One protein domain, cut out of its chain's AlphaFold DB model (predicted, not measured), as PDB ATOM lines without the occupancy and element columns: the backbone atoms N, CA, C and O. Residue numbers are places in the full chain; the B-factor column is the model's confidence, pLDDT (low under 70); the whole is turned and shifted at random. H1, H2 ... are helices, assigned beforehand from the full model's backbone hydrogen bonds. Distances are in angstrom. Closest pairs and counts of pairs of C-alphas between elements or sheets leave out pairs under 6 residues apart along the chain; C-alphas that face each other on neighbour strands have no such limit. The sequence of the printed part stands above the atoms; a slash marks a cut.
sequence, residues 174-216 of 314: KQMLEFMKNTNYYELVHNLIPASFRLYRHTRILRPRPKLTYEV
ATOM      1  N   LYS A 174     172.177 142.042 189.492       95.50
ATOM      2  CA  LYS A 174     171.465 142.755 190.562       95.50
ATOM      3  C   LYS A 174     169.973 142.402 190.592       95.50
ATOM      4  O   LYS A 174     169.474 142.075 191.658       95.50
ATOM      5  N   GLN A 175     169.311 142.362 189.432       91.69
ATOM      6  CA  GLN A 175     167.895 141.980 189.318       91.69
ATOM      7  C   GLN A 175     167.661 140.532 189.760       91.69
ATOM      8  O   GLN A 175     166.686 140.241 190.443       91.69
ATOM      9  N   MET A 176     168.584 139.627 189.422       88.19
ATOM     10  CA  MET A 176     168.534 138.240 189.886       88.19
ATOM     11  C   MET A 176     168.664 138.150 191.416       88.19
ATOM     12  O   MET A 176     167.898 137.438 192.056       88.19
ATOM     13  N   LEU A 177     169.615 138.878 192.013       90.31
ATOM     14  CA  LEU A 177     169.817 138.881 193.466       90.31
ATOM     15  C   LEU A 177     168.637 139.507 194.215       90.31
ATOM     16  O   LEU A 177     168.251 139.013 195.267       90.31
ATOM     17  N   GLU A 178     168.061 140.574 193.675       91.81
ATOM     18  CA  GLU A 178     166.867 141.213 194.224       91.81
ATOM     19  C   GLU A 178     165.649 140.284 194.141       91.81
ATOM     20  O   GLU A 178     164.936 140.113 195.127       91.81
ATOM     21  N   PHE A 179     165.485 139.574 193.022       86.38
ATOM     22  CA  PHE A 179     164.463 138.540 192.873       86.38
ATOM     23  C   PHE A 179     164.626 137.415 193.903       86.38
ATOM     24  O   PHE A 179     163.650 137.031 194.542       86.38
ATOM     25  N   MET A 180     165.848 136.916 194.122       84.75
ATOM     26  CA  MET A 180     166.110 135.872 195.123       84.75
ATOM     27  C   MET A 180     165.844 136.324 196.563       84.75
ATOM     28  O   MET A 180     165.523 135.488 197.402       84.75
ATOM     29  N   LYS A 181     165.988 137.621 196.857       87.38
ATOM     30  CA  LYS A 181     165.739 138.182 198.193       87.38
ATOM     31  C   LYS A 181     164.261 138.471 198.450       87.38
ATOM     32  O   LYS A 181     163.811 138.307 199.576       87.38
ATOM     33  N   ASN A 182     163.526 138.887 197.419       79.31
ATOM     34  CA  ASN A 182     162.162 139.396 197.570       79.31
ATOM     35  C   ASN A 182     161.073 138.352 197.283       79.31
ATOM     36  O   ASN A 182     159.907 138.611 197.573       79.31
ATOM     37  N   THR A 183     161.406 137.191 196.705       73.75
ATOM     38  CA  THR A 183     160.380 136.204 196.340       73.75
ATOM     39  C   THR A 183     160.077 135.207 197.447       73.75
ATOM     40  O   THR A 183     160.957 134.581 198.037       73.75
ATOM     41  N   ASN A 184     158.776 135.011 197.670       78.69
ATOM     42  CA  ASN A 184     158.246 133.880 198.415       78.69
ATOM     43  C   ASN A 184     158.830 132.586 197.820       78.69
ATOM     44  O   ASN A 184     158.809 132.398 196.601       78.69
ATOM     45  N   TYR A 185     159.343 131.692 198.671       76.44
ATOM     46  CA  TYR A 185     159.967 130.419 198.282       76.44
ATOM     47  C   TYR A 185     159.169 129.670 197.204       76.44
ATOM     48  O   TYR A 185     159.740 129.101 196.272       76.44
ATOM     49  N   TYR A 186     157.840 129.722 197.292       76.12
ATOM     50  CA  TYR A 186     156.949 129.085 196.331       76.12
ATOM     51  C   TYR A 186     157.098 129.642 194.903       76.12
ATOM     52  O   TYR A 186     157.165 128.878 193.939       76.12
ATOM     53  N   GLU A 187     157.209 130.963 194.752       79.38
ATOM     54  CA  GLU A 187     157.416 131.604 193.450       79.38
ATOM     55  C   GLU A 187     158.806 131.314 192.892       79.38
ATOM     56  O   GLU A 187     158.962 131.120 191.683       79.38
ATOM     57  N   LEU A 188     159.811 131.242 193.763       82.19
ATOM     58  CA  LEU A 188     161.181 130.924 193.380       82.19
ATOM     59  C   LEU A 188     161.266 129.500 192.812       82.19
ATOM     60  O   LEU A 188     161.776 129.297 191.708       82.19
ATOM     61  N   VAL A 189     160.664 128.527 193.502       78.69
ATOM     62  CA  VAL A 189     160.575 127.137 193.033       78.69
ATOM     63  C   VAL A 189     159.767 127.039 191.738       78.69
ATOM     64  O   VAL A 189     160.221 126.420 190.775       78.69
ATOM     65  N   HIS A 190     158.613 127.704 191.652       80.38
ATOM     66  CA  HIS A 190     157.786 127.688 190.442       80.38
ATOM     67  C   HIS A 190     158.511 128.273 189.213       80.38
ATOM     68  O   HIS A 190     158.317 127.819 188.080       80.38
ATOM     69  N   ASN A 191     159.372 129.271 189.424       77.75
ATOM     70  CA  ASN A 191     160.146 129.893 188.356       77.75
ATOM     71  C   ASN A 191     161.385 129.090 187.936       77.75
ATOM     72  O   ASN A 191     161.774 129.195 186.770       77.75
ATOM     73  N   LEU A 192     161.963 128.289 188.837       80.00
ATOM     74  CA  LEU A 192     163.100 127.402 188.562       80.00
ATOM     75  C   LEU A 192     162.693 126.085 187.889       80.00
ATOM     76  O   LEU A 192     163.496 125.479 187.182       80.00
ATOM     77  N   ILE A 193     161.453 125.637 188.087       78.50
ATOM     78  CA  ILE A 193     160.960 124.395 187.492       78.50
ATOM     79  C   ILE A 193     160.790 124.559 185.963       78.50
ATOM     80  O   ILE A 193     160.199 125.551 185.507       78.50
ATOM     81  N   PRO A 194     161.258 123.591 185.142       80.38
ATOM     82  CA  PRO A 194     161.083 123.640 183.694       80.38
ATOM     83  C   PRO A 194     159.609 123.761 183.295       80.38
ATOM     84  O   PRO A 194     158.725 123.184 183.925       80.38
ATOM     85  N   ALA A 195     159.325 124.472 182.200       75.44
ATOM     86  CA  ALA A 195     157.950 124.730 181.766       75.44
ATOM     87  C   ALA A 195     157.126 123.447 181.540       75.44
ATOM     88  O   ALA A 195     155.933 123.432 181.832       75.44
ATOM     89  N   SER A 196     157.765 122.359 181.095       72.00
ATOM     90  CA  SER A 196     157.135 121.039 180.939       72.00
ATOM     91  C   SER A 196     156.605 120.454 182.251       72.00
ATOM     92  O   SER A 196     155.674 119.653 182.229       72.00
ATOM     93  N   PHE A 197     157.151 120.877 183.388       67.19
ATOM     94  CA  PHE A 197     156.745 120.430 184.716       67.19
ATOM     95  C   PHE A 197     155.687 121.346 185.350       67.19
ATOM     96  O   PHE A 197     155.049 120.945 186.315       67.19
ATOM     97  N   ARG A 198     155.407 122.529 184.778       68.12
ATOM     98  CA  ARG A 198     154.373 123.456 185.291       68.12
ATOM     99  C   ARG A 198     152.944 122.925 185.168       68.12
ATOM    100  O   ARG A 198     152.058 123.391 185.876       68.12
ATOM    101  N   LEU A 199     152.713 121.966 184.270       63.31
ATOM    102  CA  LEU A 199     151.412 121.304 184.103       63.31
ATOM    103  C   LEU A 199     151.049 120.439 185.314       63.31
ATOM    104  O   LEU A 199     149.870 120.231 185.600       63.31
ATOM    105  N   TYR A 200     152.051 119.974 186.060       58.53
ATOM    106  CA  TYR A 200     151.823 119.353 187.347       58.53
ATOM    107  C   TYR A 200     151.603 120.479 188.354       58.53
ATOM    108  O   TYR A 200     152.549 121.083 188.854       58.53
ATOM    109  N   ARG A 201     150.335 120.780 188.660       54.78
ATOM    110  CA  ARG A 201     149.991 121.528 189.876       54.78
ATOM    111  C   ARG A 201     150.490 120.704 191.063       54.78
ATOM    112  O   ARG A 201     149.782 119.838 191.571       54.78
ATOM    113  N   HIS A 202     151.739 120.926 191.457       54.72
ATOM    114  CA  HIS A 202     152.349 120.292 192.612       54.72
ATOM    115  C   HIS A 202     151.693 120.872 193.866       54.72
ATOM    116  O   HIS A 202     152.210 121.787 194.490       54.72
ATOM    117  N   THR A 203     150.534 120.334 194.243       55.31
ATOM    118  CA  THR A 203     149.865 120.672 195.508       55.31
ATOM    119  C   THR A 203     150.704 120.269 196.720       55.31
ATOM    120  O   THR A 203     150.444 120.720 197.831       55.31
ATOM    121  N   ARG A 204     151.718 119.413 196.522       54.19
ATOM    122  CA  ARG A 204     152.617 118.913 197.563       54.19
ATOM    123  C   ARG A 204     154.035 118.789 197.011       54.19
ATOM    124  O   ARG A 204     154.415 117.740 196.494       54.19
ATOM    125  N   ILE A 205     154.817 119.864 197.106       58.66
ATOM    126  CA  ILE A 205     156.274 119.768 196.961       58.66
ATOM    127  C   ILE A 205     156.756 118.890 198.120       58.66
ATOM    128  O   ILE A 205     156.614 119.251 199.288       58.66
ATOM    129  N   LEU A 206     157.240 117.690 197.803       55.38
ATOM    130  CA  LEU A 206     157.755 116.767 198.807       55.38
ATOM    131  C   LEU A 206     159.002 117.387 199.451       55.38
ATOM    132  O   LEU A 206     159.900 117.842 198.742       55.38
ATOM    133  N   ARG A 207     159.057 117.412 200.788       56.03
ATOM    134  CA  ARG A 207     160.236 117.904 201.513       56.03
ATOM    135  C   ARG A 207     161.455 117.036 201.149       56.03
ATOM    136  O   ARG A 207     161.325 115.807 201.144       56.03
ATOM    137  N   PRO A 208     162.622 117.639 200.853       51.38
ATOM    138  CA  PRO A 208     163.845 116.883 200.603       51.38
ATOM    139  C   PRO A 208     164.198 116.014 201.823       51.38
ATOM    140  O   PRO A 208     164.032 116.449 202.965       51.38
ATOM    141  N   ARG A 209     164.652 114.773 201.574       46.66
ATOM    142  CA  ARG A 209     165.271 113.891 202.581       46.66
ATOM    143  C   ARG A 209     166.777 113.727 202.279       46.66
ATOM    144  O   ARG A 209     167.091 113.467 201.119       46.66
ATOM    145  N   PRO A 210     167.678 113.807 203.282       55.03
ATOM    146  CA  PRO A 210     167.386 114.021 204.704       55.03
ATOM    147  C   PRO A 210     166.756 115.397 204.956       55.03
ATOM    148  O   PRO A 210     166.964 116.329 204.183       55.03
ATOM    149  N   LYS A 211     165.895 115.470 205.981       54.69
ATOM    150  CA  LYS A 211     165.229 116.710 206.396       54.69
ATOM    151  C   LYS A 211     166.349 117.722 206.624       54.69
ATOM    152  O   LYS A 211     167.184 117.482 207.488       54.69
ATOM    153  N   LEU A 212     166.406 118.787 205.823       56.00
ATOM    154  CA  LEU A 212     167.332 119.882 206.094       56.00
ATOM    155  C   LEU A 212     166.925 120.435 207.460       56.00
ATOM    156  O   LEU A 212     165.873 121.060 207.591       56.00
ATOM    157  N   THR A 213     167.684 120.091 208.494       52.91
ATOM    158  CA  THR A 213     167.473 120.621 209.831       52.91
ATOM    159  C   THR A 213     167.925 122.072 209.795       52.91
ATOM    160  O   THR A 213     169.075 122.385 209.491       52.91
ATOM    161  N   TYR A 214     166.989 122.982 210.054       54.94
ATOM    162  CA  TYR A 214     167.258 124.420 210.094       54.94
ATOM    163  C   TYR A 214     168.215 124.815 211.234       54.94
ATOM    164  O   TYR A 214     168.685 125.950 211.263       54.94
ATOM    165  N   GLU A 215     168.557 123.873 212.118       56.09
ATOM    166  CA  GLU A 215     169.562 124.012 213.177       56.09
ATOM    167  C   GLU A 215     170.923 124.464 212.637       56.09
ATOM    168  O   GLU A 215     171.569 125.308 213.249       56.09
ATOM    169  N   VAL A 216     171.323 123.994 211.449       56.12
ATOM    170  CA  VAL A 216     172.605 124.379 210.828       56.12
ATOM    171  C   VAL A 216     172.630 125.865 210.430       56.12
ATOM    172  O   VAL A 216     173.698 126.452 210.289       56.12
TER     173      VAL A 216
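What this domain is: This is residues 174 to 216 of the 314 residues of an uncharacterized protein of Candida viswanathii (UniProt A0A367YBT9). There is little regular structure here: two short helices, H1 then H2, make one limb of an open, flat arch, and residues 193 to 216, with no named element, make its turn and its other limb, of which residues 206 to 216 stand free. The printed part has 43 residues, 17 of them in the two named helices, with no named strand; the class is all helix. It is loose, with a radius of gyration of the C-alphas of 12.9 A and spans of 30 by 29 by 13 A.

Where its parts are: Find C-alpha 174 at (171.465, 142.755, 190.562); from there H1, residues 174 to 182, runs 12.1 A. H2, residues 185 to 192, runs 10.6 A to C-alpha 192 at (163.100, 127.402, 188.562).

How they stand to each other: A tight link joins H1 to H2. They are close but not clearly touching; look at their closest C-alphas, Met 180 and Leu 188, 7.2 A apart. They run opposite ways at a steep tilt of 38 degrees. In both, every O i to N i+4 pair is within hydrogen-bond range.

The domain as a whole: The C-alphas of Ser 196 and Glu 215, 34.7 A apart, are the two farthest apart. The printed part has no cut. In the B-factor column, residues 197 to 216 are under 70.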